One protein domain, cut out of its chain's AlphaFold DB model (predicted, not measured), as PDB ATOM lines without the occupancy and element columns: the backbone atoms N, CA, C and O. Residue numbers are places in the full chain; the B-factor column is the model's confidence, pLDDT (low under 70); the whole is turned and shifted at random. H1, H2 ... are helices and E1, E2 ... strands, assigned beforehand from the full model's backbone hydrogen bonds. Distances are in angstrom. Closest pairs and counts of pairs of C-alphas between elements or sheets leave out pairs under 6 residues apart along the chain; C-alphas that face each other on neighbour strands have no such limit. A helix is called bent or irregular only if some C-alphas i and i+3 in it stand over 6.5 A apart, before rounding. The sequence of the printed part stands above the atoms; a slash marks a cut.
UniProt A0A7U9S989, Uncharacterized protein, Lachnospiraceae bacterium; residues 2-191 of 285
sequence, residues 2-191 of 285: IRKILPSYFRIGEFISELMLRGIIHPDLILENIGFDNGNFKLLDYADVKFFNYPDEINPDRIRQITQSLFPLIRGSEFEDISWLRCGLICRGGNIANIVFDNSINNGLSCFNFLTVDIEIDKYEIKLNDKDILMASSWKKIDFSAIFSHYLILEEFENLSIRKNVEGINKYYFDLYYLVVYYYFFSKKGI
ATOM      1  N   ILE A   2     153.198 179.843 150.314       74.69
ATOM      2  CA  ILE A   2     153.840 178.827 151.173       74.69
ATOM      3  C   ILE A   2     154.239 179.390 152.550       74.69
ATOM      4  O   ILE A   2     153.817 178.862 153.564       74.69
ATOM      5  N   ARG A   3     154.920 180.542 152.627       73.81
ATOM      6  CA  ARG A   3     155.379 181.116 153.915       73.81
ATOM      7  C   ARG A   3     154.272 181.381 154.956       73.81
ATOM      8  O   ARG A   3     154.554 181.423 156.146       73.81
ATOM      9  N   LYS A   4     153.010 181.550 154.535       78.38
ATOM     10  CA  LYS A   4     151.873 181.803 155.446       78.38
ATOM     11  C   LYS A   4     151.389 180.550 156.187       78.38
ATOM     12  O   LYS A   4     150.610 180.691 157.121       78.38
ATOM     13  N   ILE A   5     151.806 179.356 155.764       82.31
ATOM     14  CA  ILE A   5     151.381 178.088 156.379       82.31
ATOM     15  C   ILE A   5     152.237 177.707 157.592       82.31
ATOM     16  O   ILE A   5     151.872 176.796 158.330       82.31
ATOM     17  N   LEU A   6     153.383 178.374 157.755       86.19
ATOM     18  CA  LEU A   6     154.352 178.098 158.804       86.19
ATOM     19  C   LEU A   6     153.865 178.690 160.134       86.19
ATOM     20  O   LEU A   6     153.334 179.811 160.135       86.19
ATOM     21  N   PRO A   7     154.073 177.990 161.263       89.69
ATOM     22  CA  PRO A   7     153.717 178.504 162.580       89.69
ATOM     23  C   PRO A   7     154.363 179.850 162.895       89.69
ATOM     24  O   PRO A   7     155.420 180.212 162.368       89.69
ATOM     25  N   SER A   8     153.716 180.619 163.768       90.25
ATOM     26  CA  SER A   8     154.197 181.949 164.148       90.25
ATOM     27  C   SER A   8     155.587 181.894 164.781       90.25
ATOM     28  O   SER A   8     156.438 182.677 164.368       90.25
ATOM     29  N   TYR A   9     155.856 180.927 165.665       93.69
ATOM     30  CA  TYR A   9     157.177 180.751 166.276       93.69
ATOM     31  C   TYR A   9     158.285 180.462 165.259       93.69
ATOM     32  O   TYR A   9     159.368 181.023 165.384       93.69
ATOM     33  N   PHE A  10     158.011 179.709 164.186       94.75
ATOM     34  CA  PHE A  10     158.980 179.529 163.098       94.75
ATOM     35  C   PHE A  10     159.360 180.867 162.457       94.75
ATOM     36  O   PHE A  10     160.536 181.191 162.308       94.75
ATOM     37  N   ARG A  11     158.362 181.687 162.112       92.56
ATOM     38  CA  ARG A  11     158.599 182.991 161.473       92.56
ATOM     39  C   ARG A  11     159.241 184.004 162.431       92.56
ATOM     40  O   ARG A  11     159.988 184.867 161.978       92.56
ATOM     41  N   ILE A  12     158.982 183.888 163.734       93.75
ATOM     42  CA  ILE A  12     159.699 184.634 164.777       93.75
ATOM     43  C   ILE A  12     161.171 184.205 164.795       93.75
ATOM     44  O   ILE A  12     162.042 185.065 164.738       93.75
ATOM     45  N   GLY A  13     161.465 182.903 164.767       95.81
ATOM     46  CA  GLY A  13     162.830 182.388 164.636       95.81
ATOM     47  C   GLY A  13     163.563 182.945 163.409       95.81
ATOM     48  O   GLY A  13     164.683 183.442 163.531       95.81
ATOM     49  N   GLU A  14     162.910 182.953 162.237       95.06
ATOM     50  CA  GLU A  14     163.465 183.578 161.025       95.06
ATOM     51  C   GLU A  14     163.803 185.057 161.257       95.06
ATOM     52  O   GLU A  14     164.888 185.514 160.904       95.06
ATOM     53  N   PHE A  15     162.882 185.806 161.863       93.94
ATOM     54  CA  PHE A  15     163.069 187.226 162.143       93.94
ATOM     55  C   PHE A  15     164.245 187.482 163.094       93.94
ATOM     56  O   PHE A  15     165.079 188.347 162.829       93.94
ATOM     57  N   ILE A  16     164.375 186.687 164.155       95.06
ATOM     58  CA  ILE A  16     165.500 186.771 165.096       95.06
ATOM     59  C   ILE A  16     166.819 186.501 164.382       95.06
ATOM     60  O   ILE A  16     167.796 187.228 164.567       95.06
ATOM     61  N   SER A  17     166.842 185.495 163.508       95.50
ATOM     62  CA  SER A  17     168.014 185.245 162.684       95.50
ATOM     63  C   SER A  17     168.336 186.437 161.782       95.50
ATOM     64  O   SER A  17     169.511 186.723 161.572       95.50
ATOM     65  N   GLU A  18     167.346 187.132 161.224       94.44
ATOM     66  CA  GLU A  18     167.593 188.322 160.408       94.44
ATOM     67  C   GLU A  18     168.202 189.468 161.219       94.44
ATOM     68  O   GLU A  18     169.104 190.141 160.716       94.44
ATOM     69  N   LEU A  19     167.762 189.669 162.464       93.81
ATOM     70  CA  LEU A  19     168.381 190.626 163.386       93.81
ATOM     71  C   LEU A  19     169.848 190.257 163.645       93.81
ATOM     72  O   LEU A  19     170.734 191.093 163.455       93.81
ATOM     73  N   MET A  20     170.114 188.986 163.958       94.88
ATOM     74  CA  MET A  20     171.468 188.471 164.169       94.88
ATOM     75  C   MET A  20     172.373 188.703 162.949       94.88
ATOM     76  O   MET A  20     173.471 189.237 163.088       94.88
ATOM     77  N   LEU A  21     171.910 188.367 161.739       93.81
ATOM     78  CA  LEU A  21     172.670 188.546 160.489       93.81
ATOM     79  C   LEU A  21     172.910 190.027 160.135       93.81
ATOM     80  O   LEU A  21     173.838 190.363 159.388       93.81
ATOM     81  N   ARG A  22     172.080 190.933 160.665       93.38
ATOM     82  CA  ARG A  22     172.267 192.391 160.589       93.38
ATOM     83  C   ARG A  22     173.187 192.933 161.683       93.38
ATOM     84  O   ARG A  22     173.493 194.118 161.644       93.38
ATOM     85  N   GLY A  23     173.651 192.088 162.601       94.06
ATOM     86  CA  GLY A  23     174.510 192.496 163.704       94.06
ATOM     87  C   GLY A  23     173.753 193.175 164.844       94.06
ATOM     88  O   GLY A  23     174.314 194.032 165.516       94.06
ATOM     89  N   ILE A  24     172.475 192.840 165.034       94.12
ATOM     90  CA  ILE A  24     171.594 193.434 166.045       94.12
ATOM     91  C   ILE A  24     171.402 192.433 167.187       94.12
ATOM     92  O   ILE A  24     171.000 191.294 166.951       94.12
ATOM     93  N   ILE A  25     171.654 192.868 168.423       92.31
ATOM     94  CA  ILE A  25     171.392 192.103 169.647       92.31
ATOM     95  C   ILE A  25     170.398 192.898 170.491       92.31
ATOM     96  O   ILE A  25     170.727 193.982 170.973       92.31
ATOM     97  N   HIS A  26     169.196 192.355 170.679       89.69
ATOM     98  CA  HIS A  26     168.164 192.962 171.516       89.69
ATOM     99  C   HIS A  26     168.122 192.239 172.872       89.69
ATOM    100  O   HIS A  26     167.571 191.146 172.926       89.69
ATOM    101  N   PRO A  27     168.691 192.791 173.958       84.19
ATOM    102  CA  PRO A  27     168.884 192.057 175.215       84.19
ATOM    103  C   PRO A  27     167.575 191.546 175.838       84.19
ATOM    104  O   PRO A  27     167.548 190.415 176.313       84.19
ATOM    105  N   ASP A  28     166.499 192.331 175.740       81.81
ATOM    106  CA  ASP A  28     165.176 192.000 176.283       81.81
ATOM    107  C   ASP A  28     164.185 191.668 175.168       81.81
ATOM    108  O   ASP A  28     163.154 192.316 174.974       81.81
ATOM    109  N   LEU A  29     164.549 190.699 174.331       83.69
ATOM    110  CA  LEU A  29     163.662 190.257 173.270       83.69
ATOM    111  C   LEU A  29     162.499 189.471 173.893       83.69
ATOM    112  O   LEU A  29     162.688 188.352 174.351       83.69
ATOM    113  N   ILE A  30     161.308 190.066 173.914       87.00
ATOM    114  CA  ILE A  30     160.038 189.448 174.330       87.00
ATOM    115  C   ILE A  30     159.018 189.563 173.192       87.00
ATOM    116  O   ILE A  30     159.206 190.364 172.272       87.00
ATOM    117  N   LEU A  31     157.945 188.764 173.215       85.06
ATOM    118  CA  LEU A  31     156.958 188.741 172.124       85.06
ATOM    119  C   LEU A  31     156.281 190.105 171.940       85.06
ATOM    120  O   LEU A  31     156.035 190.524 170.812       85.06
ATOM    121  N   GLU A  32     156.050 190.823 173.035       85.25
ATOM    122  CA  GLU A  32     155.472 192.167 173.072       85.25
ATOM    123  C   GLU A  32     156.344 193.200 172.345       85.25
ATOM    124  O   GLU A  32     155.822 194.171 171.798       85.25
ATOM    125  N   ASN A  33     157.657 192.964 172.273       83.50
ATOM    126  CA  ASN A  33     158.606 193.827 171.569       83.50
ATOM    127  C   ASN A  33     158.657 193.535 170.059       83.50
ATOM    128  O   ASN A  33     159.329 194.253 169.312       83.50
ATOM    129  N   ILE A  34     157.939 192.510 169.582       84.50
ATOM    130  CA  ILE A  34     157.888 192.107 168.176       84.50
ATOM    131  C   ILE A  34     156.540 192.517 167.576       84.50
ATOM    132  O   ILE A  34     155.504 191.883 167.764       84.50
ATOM    133  N   GLY A  35     156.565 193.583 166.785       84.31
ATOM    134  CA  GLY A  35     155.414 194.079 166.044       84.31
ATOM    135  C   GLY A  35     155.299 193.463 164.657       84.31
ATOM    136  O   GLY A  35     156.251 192.896 164.122       84.31
ATOM    137  N   PHE A  36     154.136 193.642 164.034       83.38
ATOM    138  CA  PHE A  36     153.875 193.211 162.664       83.38
ATOM    139  C   PHE A  36     153.371 194.389 161.829       83.38
ATOM    140  O   PHE A  36     152.389 195.033 162.189       83.38
ATOM    141  N   ASP A  37     154.048 194.680 160.720       76.06
ATOM    142  CA  ASP A  37     153.713 195.792 159.830       76.06
ATOM    143  C   ASP A  37     153.995 195.416 158.373       76.06
ATOM    144  O   ASP A  37     155.030 194.830 158.056       76.06
ATOM    145  N   ASN A  38     153.050 195.715 157.480       71.31
ATOM    146  CA  ASN A  38     153.129 195.410 156.046       71.31
ATOM    147  C   ASN A  38     153.584 193.973 155.719       71.31
ATOM    148  O   ASN A  38     154.305 193.735 154.750       71.31
ATOM    149  N   GLY A  39     153.163 192.996 156.527       69.94
ATOM    150  CA  GLY A  39     153.503 191.590 156.312       69.94
ATOM    151  C   GLY A  39     154.845 191.137 156.900       69.94
ATOM    152  O   GLY A  39     155.177 189.962 156.748       69.94
ATOM    153  N   ASN A  40     155.593 192.024 157.565       77.31
ATOM    154  CA  ASN A  40     156.916 191.754 158.124       77.31
ATOM    155  C   ASN A  40     156.957 192.012 159.634       77.31
ATOM    156  O   ASN A  40     156.259 192.887 160.150       77.31
ATOM    157  N   PHE A  41     157.806 191.263 160.335       84.94
ATOM    158  CA  PHE A  41     158.106 191.534 161.736       84.94
ATOM    159  C   PHE A  41     159.041 192.739 161.872       84.94
ATOM    160  O   PHE A  41     159.916 192.959 161.029       84.94
ATOM    161  N   LYS A  42     158.849 193.521 162.935       85.25
ATOM    162  CA  LYS A  42     159.707 194.651 163.303       85.25
ATOM    163  C   LYS A  42     159.886 194.714 164.815       85.25
ATOM    164  O   LYS A  42     158.984 194.331 165.554       85.25
ATOM    165  N   LEU A  43     161.022 195.242 165.257       84.75
ATOM    166  CA  LEU A  43     161.206 195.602 166.659       84.75
ATOM    167  C   LEU A  43     160.371 196.854 166.958       84.75
ATOM    168  O   LEU A  43     160.398 197.820 166.185       84.75
ATOM    169  N   LEU A  44     159.584 196.793 168.030       82.06
ATOM    170  CA  LEU A  44     158.806 197.918 168.552       82.06
ATOM    171  C   LEU A  44     159.598 198.714 169.587       82.06
ATOM    172  O   LEU A  44     159.423 199.929 169.666       82.06
ATOM    173  N   ASP A  45     160.485 198.037 170.313       75.19
ATOM    174  CA  ASP A  45     161.418 198.639 171.254       75.19
ATOM    175  C   ASP A  45     162.847 198.604 170.691       75.19
ATOM    176  O   ASP A  45     163.259 197.652 170.027       75.19
ATOM    177  N   TYR A  46     163.574 199.694 170.917       73.00
ATOM    178  CA  TYR A  46     164.977 199.859 170.537       73.00
ATOM    179  C   TYR A  46     165.850 200.249 171.736       73.00
ATOM    180  O   TYR A  46     167.050 200.478 171.554       73.00
ATOM    181  N   ALA A  47     165.276 200.347 172.940       68.00
ATOM    182  CA  ALA A  47     166.042 200.559 174.155       68.00
ATOM    183  C   ALA A  47     167.070 199.423 174.318       68.00
ATOM    184  O   ALA A  47     166.782 198.252 174.081       68.00
ATOM    185  N   ASP A  48     168.309 199.792 174.642       82.44
ATOM    186  CA  ASP A  48     169.418 198.874 174.937       82.44
ATOM    187  C   ASP A  48     169.859 197.909 173.817       82.44
ATOM    188  O   ASP A  48     170.684 197.016 174.046       82.44
ATOM    189  N   VAL A  49     169.397 198.117 172.579       89.75
ATOM    190  CA  VAL A  49     169.868 197.356 171.415       89.75
ATOM    191  C   VAL A  49     171.363 197.593 171.191       89.75
ATOM    192  O   VAL A  49     171.838 198.726 171.082       89.75
ATOM    193  N   LYS A  50     172.118 196.499 171.067       92.31
ATOM    194  CA  LYS A  50     173.550 196.519 170.756       92.31
ATOM    195  C   LYS A  50     173.773 196.184 169.289       92.31
ATOM    196  O   LYS A  50     173.120 195.298 168.739       92.31
ATOM    197  N   PHE A  51     174.750 196.856 168.689       94.44
ATOM    198  CA  PHE A  51     175.155 196.641 167.304       94.44
ATOM    199  C   PHE A  51     176.582 196.098 167.234       94.44
ATOM    200  O   PHE A  51     177.428 196.448 168.058       94.44
ATOM    201  N   PHE A  52     176.841 195.252 166.244       95.00
ATOM    202  CA  PHE A  52     178.174 194.780 165.886       95.00
ATOM    203  C   PHE A  52     178.263 194.549 164.371       95.00
ATOM    204  O   PHE A  52     177.253 194.344 163.694       95.00
ATOM    205  N   ASN A  53     179.470 194.580 163.817       93.62
ATOM    206  CA  ASN A  53     179.688 194.377 162.389       93.62
ATOM    207  C   ASN A  53     179.642 192.884 162.053       93.62
ATOM    208  O   ASN A  53     180.643 192.181 162.140       93.62
ATOM    209  N   TYR A  54     178.470 192.379 161.667       91.50
ATOM    210  CA  TYR A  54     178.346 190.997 161.202       91.50
ATOM    211  C   TYR A  54     178.772 190.860 159.727       91.50
ATOM    212  O   TYR A  54     178.230 191.585 158.873       91.50
ATOM    213  N   PRO A  55     179.620 189.875 159.375       90.75
ATOM    214  CA  PRO A  55     180.120 188.780 160.221       90.75
ATOM    215  C   PRO A  55     181.482 189.040 160.878       90.75
ATOM    216  O   PRO A  55     181.893 188.236 161.701       90.75
ATOM    217  N   ASP A  56     182.170 190.129 160.541       90.25
ATOM    218  CA  ASP A  56     183.579 190.367 160.895       90.25
ATOM    219  C   ASP A  56     183.859 190.383 162.409       90.25
ATOM    220  O   ASP A  56     184.933 189.988 162.856       90.25
ATOM    221  N   GLU A  57     182.887 190.806 163.215       93.56
ATOM    222  CA  GLU A  57     182.983 190.871 164.676       93.56
ATOM    223  C   GLU A  57     182.329 189.669 165.383       93.56
ATOM    224  O   GLU A  57     182.182 189.690 166.610       93.56
ATOM    225  N   ILE A  58     181.914 188.621 164.652       93.88
ATOM    226  CA  ILE A  58     181.373 187.409 165.280       93.88
ATOM    227  C   ILE A  58     182.487 186.668 166.029       93.88
ATOM    228  O   ILE A  58     183.539 186.342 165.487       93.88
ATOM    229  N   ASN A  59     182.258 186.410 167.311       93.69
ATOM    230  CA  ASN A  59     183.195 185.720 168.191       93.69
ATOM    231  C   ASN A  59     182.418 185.044 169.338       93.69
ATOM    232  O   ASN A  59     181.212 185.284 169.477       93.69
ATOM    233  N   PRO A  60     183.067 184.220 170.184       94.94
ATOM    234  CA  PRO A  60     182.377 183.531 171.273       94.94
ATOM    235  C   PRO A  60     181.610 184.452 172.237       94.94
ATOM    236  O   PRO A  60     180.547 184.068 172.718       94.94
ATOM    237  N   ASP A  61     182.078 185.678 172.489       95.44
ATOM    238  CA  ASP A  61     181.352 186.639 173.331       95.44
ATOM    239  C   ASP A  61     180.080 187.157 172.663       95.44
ATOM    240  O   ASP A  61     179.042 187.262 173.319       95.44
ATOM    241  N   ARG A  62     180.121 187.433 171.355       95.50
ATOM    242  CA  ARG A  62     178.917 187.799 170.595       95.50
ATOM    243  C   ARG A  62     177.923 186.653 170.548       95.50
ATOM    244  O   ARG A  62     176.749 186.894 170.801       95.50
ATOM    245  N   ILE A  63     178.383 185.422 170.318       96.12
ATOM    246  CA  ILE A  63     177.533 184.227 170.391       96.12
ATOM    247  C   ILE A  63     176.854 184.150 171.761       96.12
ATOM    248  O   ILE A  63     175.633 184.058 171.813       96.12
ATOM    249  N   ARG A  64     177.602 184.292 172.866       96.12
ATOM    250  CA  ARG A  64     177.029 184.313 174.223       96.12
ATOM    251  C   ARG A  64     175.964 185.396 174.403       96.12
ATOM    252  O   ARG A  64     174.898 185.099 174.935       96.12
ATOM    253  N   GLN A  65     176.228 186.622 173.953       95.31
ATOM    254  CA  GLN A  65     175.281 187.739 174.057       95.31
ATOM    255  C   GLN A  65     174.008 187.501 173.235       95.31
ATOM    256  O   GLN A  65     172.910 187.749 173.730       95.31
ATOM    257  N   ILE A  66     174.143 186.981 172.011       95.69
ATOM    258  CA  ILE A  66     172.998 186.620 171.167       95.69
ATOM    259  C   ILE A  66     172.209 185.489 171.833       95.69
ATOM    260  O   ILE A  66     171.004 185.618 172.002       95.69
ATOM    261  N   THR A  67     172.864 184.418 172.288       96.25
ATOM    262  CA  THR A  67     172.198 183.318 172.999       96.25
ATOM    263  C   THR A  67     171.411 183.828 174.209       96.25
ATOM    264  O   THR A  67     170.251 183.466 174.371       96.25
ATOM    265  N   GLN A  68     172.004 184.699 175.034       94.81
ATOM    266  CA  GLN A  68     171.338 185.282 176.205       94.81
ATOM    267  C   GLN A  68     170.096 186.097 175.831       94.81
ATOM    268  O   GLN A  68     169.084 185.990 176.518       94.81
ATOM    269  N   SER A  69     170.140 186.829 174.713       93.19
ATOM    270  CA  SER A  69     168.987 187.587 174.219       93.19
ATOM    271  C   SER A  69     167.787 186.726 173.815       93.19
ATOM    272  O   SER A  69     166.680 187.241 173.720       93.19
ATOM    273  N   LEU A  70     167.969 185.416 173.604       93.75
ATOM    274  CA  LEU A  70     166.865 184.506 173.282       93.75
ATOM    275  C   LEU A  70     166.069 184.076 174.522       93.75
ATOM    276  O   LEU A  70     164.912 183.681 174.404       93.75
ATOM    277  N   PHE A  71     166.671 184.118 175.714       92.56
ATOM    278  CA  PHE A  71     166.060 183.554 176.921       92.56
ATOM    279  C   PHE A  71     164.757 184.226 177.357       92.56
ATOM    280  O   PHE A  71     163.881 183.490 177.808       92.56
ATOM    281  N   PRO A  72     164.568 185.552 177.236       90.50
ATOM    282  CA  PRO A  72     163.284 186.148 177.583       90.50
ATOM    283  C   PRO A  72     162.134 185.659 176.682       90.50
ATOM    284  O   PRO A  72     161.011 185.576 177.162       90.50
ATOM    285  N   LEU A  73     162.410 185.242 175.434       88.69
ATOM    286  CA  LEU A  73     161.421 184.587 174.562       88.69
ATOM    287  C   LEU A  73     161.191 183.107 174.878       88.69
ATOM    288  O   LEU A  73     160.100 182.611 174.636       88.69
ATOM    289  N   ILE A  74     162.227 182.389 175.313       91.19
ATOM    290  CA  ILE A  74     162.184 180.925 175.476       91.19
ATOM    291  C   ILE A  74     161.660 180.526 176.864       91.19
ATOM    292  O   ILE A  74     161.087 179.450 177.041       91.19
ATOM    293  N   ARG A  75     161.893 181.358 177.884       85.06
ATOM    294  CA  ARG A  75     161.512 181.048 179.266       85.06
ATOM    295  C   ARG A  75     159.994 180.948 179.400       85.06
ATOM    296  O   ARG A  75     159.285 181.924 179.202       85.06
ATOM    297  N   GLY A  76     159.525 179.775 179.826       81.88
ATOM    298  CA  GLY A  76     158.102 179.502 180.032       81.88
ATOM    299  C   GLY A  76     157.342 179.114 178.762       81.88
ATOM    300  O   GLY A  76     156.129 178.952 178.831       81.88
ATOM    301  N   SER A  77     158.028 178.957 177.626       89.50
ATOM    302  CA  SER A  77     157.431 178.424 176.401       89.50
ATOM    303  C   SER A  77     157.370 176.898 176.420       89.50
ATOM    304  O   SER A  77     158.226 176.226 176.997       89.50
ATOM    305  N   GLU A  78     156.370 176.353 175.733       94.88
ATOM    306  CA  GLU A  78     156.203 174.913 175.548       94.88
ATOM    307  C   GLU A  78     157.262 174.336 174.597       94.88
ATOM    308  O   GLU A  78     157.827 175.036 173.750       94.88
ATOM    309  N   PHE A  79     157.503 173.024 174.693       96.00
ATOM    310  CA  PHE A  79     158.509 172.340 173.873       96.00
ATOM    311  C   PHE A  79     158.283 172.538 172.367       96.00
ATOM    312  O   PHE A  79     159.236 172.739 171.611       96.00
ATOM    313  N   GLU A  80     157.023 172.500 171.930       96.31
ATOM    314  CA  GLU A  80     156.632 172.726 170.536       96.31
ATOM    315  C   GLU A  80     157.040 174.130 170.058       96.31
ATOM    316  O   GLU A  80     157.721 174.262 169.038       96.31
ATOM    317  N   ASP A  81     156.700 175.170 170.818       95.75
ATOM    318  CA  ASP A  81     156.970 176.566 170.466       95.75
ATOM    319  C   ASP A  81     158.473 176.848 170.343       95.75
ATOM    320  O   ASP A  81     158.930 177.442 169.359       95.75
ATOM    321  N   ILE A  82     159.264 176.361 171.305       96.31
ATOM    322  CA  ILE A  82     160.724 176.523 171.300       96.31
ATOM    323  C   ILE A  82     161.339 175.765 170.123       96.31
ATOM    324  O   ILE A  82     162.230 176.288 169.451       96.31
ATOM    325  N   SER A  83     160.843 174.561 169.829       97.50
ATOM    326  CA  SER A  83     161.314 173.763 168.693       97.50
ATOM    327  C   SER A  83     161.053 174.468 167.364       97.50
ATOM    328  O   SER A  83     161.924 174.509 166.491       97.50
ATOM    329  N   TRP A  84     159.884 175.090 167.217       96.94
ATOM    330  CA  TRP A  84     159.551 175.893 166.046       96.94
ATOM    331  C   TRP A  84     160.423 177.138 165.917       96.94
ATOM    332  O   TRP A  84     160.940 177.405 164.828       96.94
ATOM    333  N   LEU A  85     160.624 177.870 167.017       96.81
ATOM    334  CA  LEU A  85     161.511 179.033 167.063       96.81
ATOM    335  C   LEU A  85     162.935 178.651 166.665       96.81
ATOM    336  O   LEU A  85     163.512 179.278 165.775       96.81
ATOM    337  N   ARG A  86     163.475 177.583 167.264       97.19
ATOM    338  CA  ARG A  86     164.784 177.009 166.937       97.19
ATOM    339  C   ARG A  86     164.891 176.690 165.453       97.19
ATOM    340  O   ARG A  86     165.851 177.091 164.799       97.19
ATOM    341  N   CYS A  87     163.908 175.971 164.919       97.12
ATOM    342  CA  CYS A  87     163.923 175.532 163.532       97.12
ATOM    343  C   CYS A  87     163.953 176.728 162.571       97.12
ATOM    344  O   CYS A  87     164.792 176.761 161.671       97.12
ATOM    345  N   GLY A  88     163.121 177.750 162.802       96.44
ATOM    346  CA  GLY A  88     163.127 178.977 162.004       96.44
ATOM    347  C   GLY A  88     164.433 179.768 162.116       96.44
ATOM    348  O   GLY A  88     164.970 180.224 161.104       96.44
ATOM    349  N   LEU A  89     164.977 179.873 163.335       97.12
ATOM    350  CA  LEU A  89     166.258 180.524 163.616       97.12
ATOM    351  C   LEU A  89     167.396 179.870 162.822       97.12
ATOM    352  O   LEU A  89     168.138 180.562 162.129       97.12
ATOM    353  N   ILE A  90     167.507 178.542 162.874       96.81
ATOM    354  CA  ILE A  90     168.566 177.783 162.196       96.81
ATOM    355  C   ILE A  90     168.372 177.782 160.678       96.81
ATOM    356  O   ILE A  90     169.327 178.025 159.942       96.81
ATOM    357  N   CYS A  91     167.147 177.573 160.190       93.94
ATOM    358  CA  CYS A  91     166.847 177.582 158.756       93.94
ATOM    359  C   CYS A  91     167.271 178.898 158.092       93.94
ATOM    360  O   CYS A  91     167.848 178.903 157.003       93.94
ATOM    361  N   ARG A  92     167.017 180.025 158.768       94.38
ATOM    362  CA  ARG A  92     167.379 181.350 158.267       94.38
ATOM    363  C   ARG A  92     168.830 181.724 158.563       94.38
ATOM    364  O   ARG A  92     169.456 182.387 157.738       94.38
ATOM    365  N   GLY A  93     169.382 181.306 159.698       94.62
ATOM    366  CA  GLY A  93     170.690 181.762 160.184       94.62
ATOM    367  C   GLY A  93     171.853 180.815 159.928       94.62
ATOM    368  O   GLY A  93     173.003 181.194 160.161       94.62
ATOM    369  N   GLY A  94     171.572 179.613 159.428       94.56
ATOM    370  CA  GLY A  94     172.568 178.615 159.065       94.56
ATOM    371  C   GLY A  94     173.404 178.169 160.261       94.56
ATOM    372  O   GLY A  94     172.927 178.108 161.396       94.56
ATOM    373  N   ASN A  95     174.683 177.885 160.007       94.31
ATOM    374  CA  ASN A  95     175.572 177.323 161.025       94.31
ATOM    375  C   ASN A  95     175.742 178.220 162.256       94.31
ATOM    376  O   ASN A  95     175.761 177.722 163.376       94.31
ATOM    377  N   ILE A  96     175.825 179.539 162.066       95.25
ATOM    378  CA  ILE A  96     175.999 180.472 163.186       95.25
ATOM    379  C   ILE A  96     174.772 180.465 164.097       95.25
ATOM    380  O   ILE A  96     174.926 180.439 165.315       95.25
ATOM    381  N   ALA A  97     173.561 180.424 163.535       96.06
ATOM    382  CA  ALA A  97     172.344 180.287 164.334       96.06
ATOM    383  C   ALA A  97     172.286 178.953 165.087       96.06
ATOM    384  O   ALA A  97     171.853 178.936 166.236       96.06
ATOM    385  N   ASN A  98     172.756 177.861 164.473       95.75
ATOM    386  CA  ASN A  98     172.870 176.581 165.167       95.75
ATOM    387  C   ASN A  98     173.825 176.681 166.365       95.75
ATOM    388  O   ASN A  98     173.441 176.323 167.468       95.75
ATOM    389  N   ILE A  99     175.012 177.270 166.189       95.62
ATOM    390  CA  ILE A  99     175.981 177.491 167.279       95.62
ATOM    391  C   ILE A  99     175.391 178.378 168.391       95.62
ATOM    392  O   ILE A  99     175.577 178.099 169.574       95.62
ATOM    393  N   VAL A 100     174.666 179.443 168.028       96.31
ATOM    394  CA  VAL A 100     173.955 180.307 168.988       96.31
ATOM    395  C   VAL A 100     172.936 179.513 169.797       96.31
ATOM    396  O   VAL A 100     172.852 179.700 171.014       96.31
ATOM    397  N   PHE A 101     172.154 178.655 169.141       96.38
ATOM    398  CA  PHE A 101     171.132 177.875 169.820       96.38
ATOM    399  C   PHE A 101     171.745 176.750 170.660       96.38
ATOM    400  O   PHE A 101     171.356 176.598 171.810       96.38
ATOM    401  N   ASP A 102     172.746 176.024 170.168       95.50
ATOM    402  CA  ASP A 102     173.421 174.966 170.932       95.50
ATOM    403  C   ASP A 102     174.122 175.537 172.177       95.50
ATOM    404  O   ASP A 102     174.072 174.958 173.260       95.50
ATOM    405  N   ASN A 103     174.665 176.757 172.098       96.38
ATOM    406  CA  ASN A 103     175.214 177.451 173.264       96.38
ATOM    407  C   ASN A 103     174.166 177.739 174.370       96.38
ATOM    408  O   ASN A 103     174.538 178.072 175.499       96.38
ATOM    409  N   SER A 104     172.863 177.595 174.105       95.31
ATOM    410  CA  SER A 104     171.824 177.680 175.143       95.31
ATOM    411  C   SER A 104     171.920 176.558 176.188       95.31
ATOM    412  O   SER A 104     171.519 176.783 177.333       95.31
ATOM    413  N   ILE A 105     172.562 175.427 175.854       94.31
ATOM    414  CA  ILE A 105     172.875 174.328 176.785       94.31
ATOM    415  C   ILE A 105     173.641 174.853 178.005       94.31
ATOM    416  O   ILE A 105     173.326 174.512 179.142       94.31
ATOM    417  N   ASN A 106     174.570 175.794 177.800       94.50
ATOM    418  CA  ASN A 106     175.351 176.409 178.881       94.50
ATOM    419  C   ASN A 106     174.517 177.244 179.869       94.50
ATOM    420  O   ASN A 106     175.025 177.649 180.912       94.50
ATOM    421  N   ASN A 107     173.257 177.518 179.536       92.69
ATOM    422  CA  ASN A 107     172.295 178.240 180.362       92.69
ATOM    423  C   ASN A 107     171.132 177.325 180.806       92.69
ATOM    424  O   ASN A 107     170.093 177.821 181.241       92.69
ATOM    425  N   GLY A 108     171.297 176.002 180.694       90.88
ATOM    426  CA  GLY A 108     170.340 175.000 181.167       90.88
ATOM    427  C   GLY A 108     169.192 174.685 180.206       90.88
ATOM    428  O   GLY A 108     168.251 174.010 180.616       90.88
ATOM    429  N   LEU A 109     169.238 175.155 178.953       93.06
ATOM    430  CA  LEU A 109     168.243 174.790 177.943       93.06
ATOM    431  C   LEU A 109     168.691 173.537 177.181       93.06
ATOM    432  O   LEU A 109     169.662 173.570 176.432       93.06
ATOM    433  N   SER A 110     167.944 172.450 177.339       92.25
ATOM    434  CA  SER A 110     168.114 171.200 176.596       92.25
ATOM    435  C   SER A 110     166.740 170.663 176.203       92.25
ATOM    436  O   SER A 110     165.760 170.886 176.920       92.25
ATOM    437  N   CYS A 111     166.647 169.952 175.074       94.06
ATOM    438  CA  CYS A 111     165.399 169.291 174.694       94.06
ATOM    439  C   CYS A 111     164.995 168.216 175.714       94.06
ATOM    440  O   CYS A 111     163.806 167.994 175.911       94.06
ATOM    441  N   PHE A 112     165.961 167.586 176.398       93.38
ATOM    442  CA  PHE A 112     165.693 166.539 177.388       93.38
ATOM    443  C   PHE A 112     164.941 167.068 178.614       93.38
ATOM    444  O   PHE A 112     164.205 166.311 179.233       93.38
ATOM    445  N   ASN A 113     164.991 168.378 178.891       91.38
ATOM    446  CA  ASN A 113     164.177 169.009 179.938       91.38
ATOM    447  C   ASN A 113     162.661 168.881 179.682       91.38
ATOM    448  O   ASN A 113     161.869 169.116 180.592       91.38
ATOM    449  N   PHE A 114     162.258 168.560 178.448       92.69
ATOM    450  CA  PHE A 114     160.864 168.409 178.028       92.69
ATOM    451  C   PHE A 114     160.463 166.948 177.783       92.69
ATOM    452  O   PHE A 114     159.313 166.681 177.433       92.69
ATOM    453  N   LEU A 115     161.401 166.011 177.925       92.00
ATOM    454  CA  LEU A 115     161.172 164.588 177.706       92.00
ATOM    455  C   LEU A 115     161.142 163.849 179.044       92.00
ATOM    456  O   LEU A 115     161.624 164.333 180.063       92.00
ATOM    457  N   THR A 116     160.607 162.632 179.033       87.38
ATOM    458  CA  THR A 116     160.689 161.715 180.182       87.38
ATOM    459  C   THR A 116     162.069 161.078 180.336       87.38
ATOM    460  O   THR A 116     162.325 160.405 181.331       87.38
ATOM    461  N   VAL A 117     162.938 161.250 179.339       84.25
ATOM    462  CA  VAL A 117     164.272 160.658 179.288       84.25
ATOM    463  C   VAL A 117     165.265 161.578 179.994       84.25
ATOM    464  O   VAL A 117     165.453 162.722 179.585       84.25
ATOM    465  N   ASP A 118     165.925 161.053 181.024       82.94
ATOM    466  CA  ASP A 118     166.931 161.783 181.798       82.94
ATOM    467  C   ASP A 118     168.322 161.619 181.167       82.94
ATOM    468  O   ASP A 118     169.017 160.622 181.382       82.94
ATOM    469  N   ILE A 119     168.700 162.579 180.318       87.75
ATOM    470  CA  ILE A 119     170.025 162.658 179.692       87.75
ATOM    471  C   ILE A 119     170.642 164.009 180.015       87.75
ATOM    472  O   ILE A 119     170.158 165.061 179.592       87.75
ATOM    473  N   GLU A 120     171.780 163.960 180.698       85.62
ATOM    474  CA  GLU A 120     172.630 165.124 180.890       85.62
ATOM    475  C   GLU A 120     173.423 165.407 179.603       85.62
ATOM    476  O   GLU A 120     174.102 164.522 179.066       85.62
ATOM    477  N   ILE A 121     173.318 166.643 179.102       85.81
ATOM    478  CA  ILE A 121     174.139 167.138 177.993       85.81
ATOM    479  C   ILE A 121     175.355 167.858 178.566       85.81
ATOM    480  O   ILE A 121     175.223 168.726 179.431       85.81
ATOM    481  N   ASP A 122     176.530 167.528 178.035       86.94
ATOM    482  CA  ASP A 122     177.776 168.208 178.369       86.94
ATOM    483  C   ASP A 122     177.716 169.710 178.053       86.94
ATOM    484  O   ASP A 122     176.977 170.178 177.182       86.94
ATOM    485  N   LYS A 123     178.549 170.493 178.747       88.69
ATOM    486  CA  LYS A 123     178.697 171.919 178.434       88.69
ATOM    487  C   LYS A 123     179.107 172.098 176.976       88.69
ATOM    488  O   LYS A 123     180.058 171.480 176.502       88.69
ATOM    489  N   TYR A 124     178.433 173.018 176.298       92.00
ATOM    490  CA  TYR A 124     178.704 173.305 174.902       92.00
ATOM    491  C   TYR A 124     179.921 174.225 174.761       92.00
ATOM    492  O   TYR A 124     179.944 175.345 175.277       92.00
ATOM    493  N   GLU A 125     180.939 173.785 174.028       92.56
ATOM    494  CA  GLU A 125     182.096 174.617 173.703       92.56
ATOM    495  C   GLU A 125     181.863 175.360 172.381       92.56
ATOM    496  O   GLU A 125     181.735 174.743 171.323       92.56
ATOM    497  N   ILE A 126     181.856 176.699 172.416       93.94
ATOM    498  CA  ILE A 126     181.739 177.506 171.195       93.94
ATOM    499  C   ILE A 126     183.034 177.380 170.386       93.94
ATOM    500  O   ILE A 126     184.050 177.988 170.728       93.94
ATOM    501  N   LYS A 127     182.973 176.645 169.275       88.75
ATOM    502  CA  LYS A 127     184.062 176.524 168.301       88.75
ATOM    503  C   LYS A 127     183.722 177.346 167.064       88.75
ATOM    504  O   LYS A 127     182.802 177.007 166.329       88.75
ATOM    505  N   LEU A 128     184.469 178.426 166.851       88.69
ATOM    506  CA  LEU A 128     184.418 179.233 165.633       88.69
ATOM    507  C   LEU A 128     185.799 179.221 164.989       88.69
ATOM    508  O   LEU A 128     186.790 179.538 165.647       88.69
ATOM    509  N   ASN A 129     185.863 178.861 163.713       86.19
ATOM    510  CA  ASN A 129     187.074 178.968 162.905       86.19
ATOM    511  C   ASN A 129     186.863 179.947 161.734       86.19
ATOM    512  O   ASN A 129     185.741 180.364 161.442       86.19
ATOM    513  N   ASP A 130     187.938 180.290 161.025       85.88
ATOM    514  CA  ASP A 130     187.884 181.236 159.900       85.88
ATOM    515  C   ASP A 130     186.917 180.792 158.790       85.88
ATOM    516  O   ASP A 130     186.278 181.619 158.133       85.88
ATOM    517  N   LYS A 131     186.757 179.477 158.594       88.19
ATOM    518  CA  LYS A 131     185.805 178.924 157.626       88.19
ATOM    519  C   LYS A 131     184.365 179.228 158.041       88.19
ATOM    520  O   LYS A 131     183.556 179.530 157.168       88.19
ATOM    521  N   ASP A 132     184.042 179.205 159.333       87.69
ATOM    522  CA  ASP A 132     182.713 179.575 159.835       87.69
ATOM    523  C   ASP A 132     182.392 181.047 159.558       87.69
ATOM    524  O   ASP A 132     181.291 181.357 159.102       87.69
ATOM    525  N   ILE A 133     183.365 181.948 159.736       86.50
ATOM    526  CA  ILE A 133     183.210 183.388 159.455       86.50
ATOM    527  C   ILE A 133     183.044 183.644 157.945       86.50
ATOM    528  O   ILE A 133     182.174 184.412 157.513       86.50
ATOM    529  N   LEU A 134     183.822 182.956 157.104       87.06
ATOM    530  CA  LEU A 134     183.668 183.021 155.646       87.06
ATOM    531  C   LEU A 134     182.289 182.511 155.198       87.06
ATOM    532  O   LEU A 134     181.618 183.154 154.386       87.06
ATOM    533  N   MET A 135     181.827 181.394 155.765       88.50
ATOM    534  CA  MET A 135     180.492 180.846 155.508       88.50
ATOM    535  C   MET A 135     179.381 181.784 155.999       88.50
ATOM    536  O   MET A 135     178.375 181.952 155.312       88.50
ATOM    537  N   ALA A 136     179.553 182.444 157.144       88.44
ATOM    538  CA  ALA A 136     178.631 183.461 157.649       88.44
ATOM    539  C   ALA A 136     178.488 184.648 156.677       88.44
ATOM    540  O   ALA A 136     177.382 185.155 156.455       88.44
ATOM    541  N   SER A 137     179.600 185.051 156.055       87.31
ATOM    542  CA  SER A 137     179.658 186.134 155.068       87.31
ATOM    543  C   SER A 137     178.886 185.819 153.793       87.31
ATOM    544  O   SER A 137     178.184 186.688 153.264       87.31
ATOM    545  N   SER A 138     179.005 184.589 153.285       87.81
ATOM    546  CA  SER A 138     178.246 184.150 152.110       87.81
ATOM    547  C   SER A 138     176.769 183.949 152.446       87.81
ATOM    548  O   SER A 138     175.909 184.378 151.680       87.81
ATOM    549  N   TRP A 139     176.468 183.402 153.627       91.81
ATOM    550  CA  TRP A 139     175.104 183.137 154.084       91.81
ATOM    551  C   TRP A 139     174.239 184.393 154.177       91.81
ATOM    552  O   TRP A 139     173.094 184.397 153.728       91.81
ATOM    553  N   LYS A 140     174.806 185.498 154.679       88.88
ATOM    554  CA  LYS A 140     174.122 186.802 154.767       88.88
ATOM    555  C   LYS A 140     173.573 187.290 153.417       88.88
ATOM    556  O   LYS A 140     172.637 188.083 153.392       88.88
ATOM    557  N   LYS A 141     174.162 186.844 152.301       88.50
ATOM    558  CA  LYS A 141     173.819 187.272 150.937       88.50
ATOM    559  C   LYS A 141     172.797 186.359 150.251       88.50
ATOM    560  O   LYS A 141     172.416 186.639 149.117       88.50
ATOM    561  N   ILE A 142     172.375 185.271 150.896       90.50
ATOM    562  CA  ILE A 142     171.440 184.307 150.310       90.50
ATOM    563  C   ILE A 142     170.035 184.918 150.228       90.50
ATOM    564  O   ILE A 142     169.439 185.312 151.231       90.50
ATOM    565  N   ASP A 143     169.480 184.957 149.021       89.06
ATOM    566  CA  ASP A 143     168.075 185.258 148.771       89.06
ATOM    567  C   ASP A 143     167.184 184.020 148.961       89.06
ATOM    568  O   ASP A 143     166.887 183.260 148.038       89.06
ATOM    569  N   PHE A 144     166.703 183.835 150.186       88.88
ATOM    570  CA  PHE A 144     165.777 182.749 150.509       88.88
ATOM    571  C   PHE A 144     164.381 182.924 149.897       88.88
ATOM    572  O   PHE A 144     163.596 181.978 149.927       88.88
ATOM    573  N   SER A 145     164.042 184.087 149.321       85.50
ATOM    574  CA  SER A 145     162.739 184.268 148.667       85.50
ATOM    575  C   SER A 145     162.554 183.311 147.486       85.50
ATOM    576  O   SER A 145     161.426 182.893 147.209       85.50
ATOM    577  N   ALA A 146     163.658 182.866 146.874       83.88
ATOM    578  CA  ALA A 146     163.670 181.869 145.811       83.88
ATOM    579  C   ALA A 146     162.943 180.571 146.207       83.88
ATOM    580  O   ALA A 146     162.157 180.066 145.405       83.88
ATOM    581  N   ILE A 147     163.104 180.101 147.456       84.88
ATOM    582  CA  ILE A 147     162.456 178.887 148.006       84.88
ATOM    583  C   ILE A 147     160.920 179.011 148.013       84.88
ATOM    584  O   ILE A 147     160.196 178.014 147.944       84.88
ATOM    585  N   PHE A 148     160.409 180.243 148.082       82.81
ATOM    586  CA  PHE A 148     158.986 180.546 148.246       82.81
ATOM    587  C   PHE A 148     158.329 181.150 147.004       82.81
ATOM    588  O   PHE A 148     157.133 181.464 147.050       82.81
ATOM    589  N   SER A 149     159.100 181.364 145.936       76.62
ATOM    590  CA  SER A 149     158.662 182.085 144.737       76.62
ATOM    591  C   SER A 149     157.506 181.379 144.018       76.62
ATOM    592  O   SER A 149     156.579 182.032 143.541       76.62
ATOM    593  N   HIS A 150     157.521 180.049 144.012       79.75
ATOM    594  CA  HIS A 150     156.475 179.174 143.494       79.75
ATOM    595  C   HIS A 150     156.559 177.806 144.185       79.75
ATOM    596  O   HIS A 150     157.365 177.609 145.095       79.75
ATOM    597  N   TYR A 151     155.688 176.880 143.789       83.69
ATOM    598  CA  TYR A 151     155.826 175.480 144.168       83.69
ATOM    599  C   TYR A 151     157.023 174.880 143.427       83.69
ATOM    600  O   TYR A 151     156.947 174.706 142.217       83.69
ATOM    601  N   LEU A 152     158.098 174.605 144.161       81.94
ATOM    602  CA  LEU A 152     159.326 173.999 143.659       81.94
ATOM    603  C   LEU A 152     159.302 172.503 143.949       81.94
ATOM    604  O   LEU A 152     159.338 172.102 145.119       81.94
ATOM    605  N   ILE A 153     159.291 171.673 142.910       85.81
ATOM    606  CA  ILE A 153     159.567 170.242 143.097       85.81
ATOM    607  C   ILE A 153     161.043 170.032 143.463       85.81
ATOM    608  O   ILE A 153     161.886 170.894 143.216       85.81
ATOM    609  N   LEU A 154     161.368 168.878 144.052       86.31
ATOM    610  CA  LEU A 154     162.717 168.603 144.558       86.31
ATOM    611  C   LEU A 154     163.796 168.762 143.472       86.31
ATOM    612  O   LEU A 154     164.834 169.363 143.726       86.31
ATOM    613  N   GLU A 155     163.530 168.296 142.250       88.50
ATOM    614  CA  GLU A 155     164.451 168.432 141.112       88.50
ATOM    615  C   GLU A 155     164.714 169.901 140.731       88.50
ATOM    616  O   GLU A 155     165.848 170.290 140.443       88.50
ATOM    617  N   GLU A 156     163.683 170.747 140.762       90.31
ATOM    618  CA  GLU A 156     163.823 172.184 140.508       90.31
ATOM    619  C   GLU A 156     164.633 172.850 141.619       90.31
ATOM    620  O   GLU A 156     165.550 173.626 141.337       90.31
ATOM    621  N   PHE A 157     164.344 172.502 142.879       91.50
ATOM    622  CA  PHE A 157     165.097 172.974 144.037       91.50
ATOM    623  C   PHE A 157     166.583 172.614 143.931       91.50
ATOM    624  O   PHE A 157     167.448 173.475 144.115       91.50
ATOM    625  N   GLU A 158     166.895 171.367 143.571       90.00
ATOM    626  CA  GLU A 158     168.272 170.904 143.410       90.00
ATOM    627  C   GLU A 158     169.041 171.698 142.348       90.00
ATOM    628  O   GLU A 158     170.252 171.911 142.493       90.00
ATOM    629  N   ASN A 159     168.330 172.173 141.324       91.00
ATOM    630  CA  ASN A 159     168.875 172.910 140.195       91.00
ATOM    631  C   ASN A 159     168.959 174.429 140.384       91.00
ATOM    632  O   ASN A 159     169.606 175.082 139.552       91.00
ATOM    633  N   LEU A 160     168.386 174.983 141.460       91.56
ATOM    634  CA  LEU A 160     168.423 176.416 141.748       91.56
ATOM    635  C   LEU A 160     169.858 176.957 141.756       91.56
ATOM    636  O   LEU A 160     170.745 176.436 142.436       91.56
ATOM    637  N   SER A 161     170.072 178.060 141.035       89.62
ATOM    638  CA  SER A 161     171.375 178.734 140.957       89.62
ATOM    639  C   SER A 161     171.895 179.126 142.338       89.62
ATOM    640  O   SER A 161     173.065 178.909 142.639       89.62
ATOM    641  N   ILE A 162     171.011 179.630 143.205       91.06
ATOM    642  CA  ILE A 162     171.380 180.007 144.565       91.06
ATOM    643  C   ILE A 162     171.872 178.810 145.377       91.06
ATOM    644  O   ILE A 162     172.919 178.904 146.007       91.06
ATOM    645  N   ARG A 163     171.188 177.662 145.284       92.31
ATOM    646  CA  ARG A 163     171.563 176.430 145.986       92.31
ATOM    647  C   ARG A 163     172.938 175.925 145.551       92.31
ATOM    648  O   ARG A 163     173.714 175.460 146.381       92.31
ATOM    649  N   LYS A 164     173.250 176.020 144.253       89.56
ATOM    650  CA  LYS A 164     174.547 175.603 143.690       89.56
ATOM    651  C   LYS A 164     175.725 176.396 144.264       89.56
ATOM    652  O   LYS A 164     176.816 175.847 144.333       89.56
ATOM    653  N   ASN A 165     175.482 177.625 144.722       87.75
ATOM    654  CA  ASN A 165     176.490 178.500 145.323       87.75
ATOM    655  C   ASN A 165     176.595 178.356 146.853       87.75
ATOM    656  O   ASN A 165     177.448 178.996 147.467       87.75
ATOM    657  N   VAL A 166     175.725 177.559 147.485       90.62
ATOM    658  CA  VAL A 166     175.818 177.261 148.917       90.62
ATOM    659  C   VAL A 166     176.737 176.058 149.118       90.62
ATOM    660  O   VAL A 166     176.515 174.985 148.554       90.62
ATOM    661  N   GLU A 167     177.748 176.223 149.968       87.25
ATOM    662  CA  GLU A 167     178.769 175.209 150.232       87.25
ATOM    663  C   GLU A 167     178.827 174.790 151.706       87.25
ATOM    664  O   GLU A 167     178.328 175.473 152.605       87.25
ATOM    665  N   GLY A 168     179.475 173.647 151.953       89.31
ATOM    666  CA  GLY A 168     179.761 173.145 153.295       89.31
ATOM    667  C   GLY A 168     178.509 172.883 154.131       89.31
ATOM    668  O   GLY A 168     177.466 172.489 153.615       89.31
ATOM    669  N   ILE A 169     178.612 173.117 155.440       91.81
ATOM    670  CA  ILE A 169     177.517 172.869 156.387       91.81
ATOM    671  C   ILE A 169     176.319 173.806 156.166       91.81
ATOM    672  O   ILE A 169     175.185 173.467 156.477       91.81
ATOM    673  N   ASN A 170     176.529 174.968 155.551       92.00
ATOM    674  CA  ASN A 170     175.428 175.849 155.178       92.00
ATOM    675  C   ASN A 170     174.538 175.228 154.091       92.00
ATOM    676  O   ASN A 170     173.335 175.479 154.075       92.00
ATOM    677  N   LYS A 171     175.084 174.356 153.232       93.50
ATOM    678  CA  LYS A 171     174.275 173.615 152.256       93.50
ATOM    679  C   LYS A 171     173.301 172.667 152.943       93.50
ATOM    680  O   LYS A 171     172.144 172.612 152.544       93.50
ATOM    681  N   TYR A 172     173.743 171.999 154.010       94.88
ATOM    682  CA  TYR A 172     172.873 171.190 154.865       94.88
ATOM    683  C   TYR A 172     171.694 172.007 155.403       94.88
ATOM    684  O   TYR A 172     170.551 171.603 155.217       94.88
ATOM    685  N   TYR A 173     171.942 173.178 156.002       94.69
ATOM    686  CA  TYR A 173     170.861 174.007 156.551       94.69
ATOM    687  C   TYR A 173     169.951 174.607 155.471       94.69
ATOM    688  O   TYR A 173     168.751 174.748 155.696       94.69
ATOM    689  N   PHE A 174     170.487 174.921 154.287       94.88
ATOM    690  CA  PHE A 174     169.689 175.415 153.161       94.88
ATOM    691  C   PHE A 174     168.733 174.338 152.636       94.88
ATOM    692  O   PHE A 174     167.547 174.598 152.431       94.88
ATOM    693  N   ASP A 175     169.244 173.117 152.465       95.38
ATOM    694  CA  ASP A 175     168.450 171.958 152.063       95.38
ATOM    695  C   ASP A 175     167.413 171.614 153.141       95.38
ATOM    696  O   ASP A 175     166.238 171.430 152.827       95.38
ATOM    697  N   LEU A 176     167.809 171.620 154.420       95.19
ATOM    698  CA  LEU A 176     166.905 171.380 155.546       95.19
ATOM    699  C   LEU A 176     165.757 172.395 155.583       95.19
ATOM    700  O   LEU A 176     164.615 172.008 155.811       95.19
ATOM    701  N   TYR A 177     166.030 173.669 155.306       95.06
ATOM    702  CA  TYR A 177     165.003 174.706 155.268       95.06
ATOM    703  C   TYR A 177     163.948 174.429 154.194       95.06
ATOM    704  O   TYR A 177     162.751 174.431 154.494       95.06
ATOM    705  N   TYR A 178     164.369 174.126 152.961       95.06
ATOM    706  CA  TYR A 178     163.437 173.713 151.910       95.06
ATOM    707  C   TYR A 178     162.620 172.491 152.350       95.06
ATOM    708  O   TYR A 178     161.391 172.519 152.298       95.06
ATOM    709  N   LEU A 179     163.288 171.448 152.845       95.19
ATOM    710  CA  LEU A 179     162.639 170.190 153.206       95.19
ATOM    711  C   LEU A 179     161.621 170.368 154.339       95.19
ATOM    712  O   LEU A 179     160.486 169.919 154.205       95.19
ATOM    713  N   VAL A 180     161.967 171.082 155.412       94.00
ATOM    714  CA  VAL A 180     161.042 171.368 156.520       94.00
ATOM    715  C   VAL A 180     159.836 172.160 156.018       94.00
ATOM    716  O   VAL A 180     158.697 171.761 156.243       94.00
ATOM    717  N   VAL A 181     160.049 173.252 155.279       92.75
ATOM    718  CA  VAL A 181     158.946 174.074 154.756       92.75
ATOM    719  C   VAL A 181     157.993 173.248 153.892       92.75
ATOM    720  O   VAL A 181     156.771 173.377 154.021       92.75
ATOM    721  N   TYR A 182     158.535 172.406 153.014       92.69
ATOM    722  CA  TYR A 182     157.731 171.605 152.098       92.69
ATOM    723  C   TYR A 182     157.047 170.426 152.794       92.69
ATOM    724  O   TYR A 182     155.901 170.136 152.453       92.69
ATOM    725  N   TYR A 183     157.656 169.831 153.826       92.62
ATOM    726  CA  TYR A 183     156.972 168.882 154.713       92.62
ATOM    727  C   TYR A 183     155.680 169.496 155.270       92.62
ATOM    728  O   TYR A 183     154.600 168.913 155.180       92.62
ATOM    729  N   TYR A 184     155.745 170.724 155.784       91.69
ATOM    730  CA  TYR A 184     154.555 171.389 156.318       91.69
ATOM    731  C   TYR A 184     153.554 171.791 155.246       91.69
ATOM    732  O   TYR A 184     152.344 171.712 155.472       91.69
ATOM    733  N   PHE A 185     154.034 172.179 154.067       90.31
ATOM    734  CA  PHE A 185     153.165 172.439 152.929       90.31
ATOM    735  C   PHE A 185     152.328 171.222 152.551       90.31
ATOM    736  O   PHE A 185     151.102 171.333 152.470       90.31
ATOM    737  N   PHE A 186     152.956 170.063 152.382       89.44
ATOM    738  CA  PHE A 186     152.252 168.835 152.024       89.44
ATOM    739  C   PHE A 186     151.392 168.303 153.169       89.44
ATOM    740  O   PHE A 186     150.251 167.913 152.923       89.44
ATOM    741  N   SER A 187     151.861 168.404 154.416       89.50
ATOM    742  CA  SER A 187     151.070 168.062 155.606       89.50
ATOM    743  C   SER A 187     149.763 168.856 155.673       89.50
ATOM    744  O   SER A 187     148.691 168.277 155.827       89.50
ATOM    745  N   LYS A 188     149.807 170.182 155.464       88.62
ATOM    746  CA  LYS A 188     148.599 171.032 155.436       88.62
ATOM    747  C   LYS A 188     147.693 170.759 154.234       88.62
ATOM    748  O   LYS A 188     146.513 171.101 154.279       88.62
ATOM    749  N   LYS A 189     148.232 170.186 153.158       87.50
ATOM    750  CA  LYS A 189     147.477 169.778 151.966       87.50
ATOM    751  C   LYS A 189     146.959 168.338 152.037       87.50
ATOM    752  O   LYS A 189     146.184 167.968 151.164       87.50
ATOM    753  N   GLY A 190     147.355 167.558 153.044       84.38
ATOM    754  CA  GLY A 190     146.982 166.149 153.180       84.38
ATOM    755  C   GLY A 190     147.655 165.223 152.161       84.38
ATOM    756  O   GLY A 190     147.075 164.205 151.808       84.38
ATOM    757  N   ILE A 191     148.845 165.576 151.661       84.81
ATOM    758  CA  ILE A 191     149.573 164.806 150.636       84.81
ATOM    759  C   ILE A 191     150.677 163.987 151.322       84.81
ATOM    760  O   ILE A 191     151.812 164.444 151.478       84.81
TER     761      ILE A 191
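What this domain is: This is residues 2 to 191 of the 285 residues of an uncharacterized protein of Lachnospiraceae bacterium (UniProt A0A7U9S989). A long bent helix, H4, folds back on itself as a V in the middle, with H2 crossing its arm H4a and H3 crossing its arm H4b. The long helix H10 crosses near the bend, with the short helices H7, H8 and H9 along one side of it, while the small hairpin E1 and E2 covers H2 from outside. The printed part has 190 residues, mostly helix, in the order H1, H2, E1, E2, H3 to H10; the sheet E1 - E2 is antiparallel. It is compact, with a radius of gyration of the C-alphas of 16.6 A, and rounded, spanning 41 by 39 by 38 A.

Where its parts are: Start at C-alpha 2, (153.840, 178.827, 151.173), where H1 runs to residue 5. H2 follows, residues 8 to 21, 20.0 A, then E1, 34 to 37, and E2, 40 to 43. H3, residues 60 to 74, 20.8 A, is irregular, but only just: C-alphas 69 and 72 are 6.8 A apart. H4, residues 79 to 107, was assigned as one helix by its hydrogen bonds but is bent, with C-alphas 92 and 95 9.5 A apart; its arms are H4a, 79 to 92, 20.1 A, and H4b, 95 to 107, 19.6 A. Then come H5, 111 to 114; H6, 130 to 139, 14.2 A; H7, 145 to 148; H8, 154 to 159; and H9, 161 to 164. H10, residues 168 to 189, 32.5 A, ends at C-alpha 189, (147.477, 169.778, 151.966).

How they stand to each other: Begin at the hub, H4: its arms touch at Ile 90 and Ala 97, closest C-alphas 5.0 A. H2 touches H4a at Gly 13 and Leu 89, 4.0 A, at a steep tilt of 41 degrees. H3, with residues 63 to 68 alone, touches H4b at Thr 67 and Val 100, 5.3 A. H10 touches H4a at Tyr 177 and Cys 91, 4.9 A, and, with residues 181 to 188 alone, H1 at Phe 185 and Ile 2, 6.7 A. H6 touches H4b at Ala 136 and Ile 96, 6.8 A. H7 and H9 are close to H10 but not clearly touching, H8 and H10 are near each other, and H5 is close to H4a but not clearly touching. In the hairpin E1 and E2, N 35 and O 42 are 2.8 A apart, within hydrogen-bond range. Every O i to N i+4 pair is within range in H2, H4a, H6 and H8, against 8 of 11 in H3, 5 of 9 in H4b and 17 of 18 in H10; H1, H5, H7 and H9 are too short for one.

The domain as a whole: The C-alphas farthest apart, of Asp 48 and Ile 191, are 46.3 A apart. The printed part has no cut. The links H2 to E1, E2 to H3 and H5 to H6 are long. Mean pLDDT of the printed part is 90.0; residues 39 and 47 are under 70.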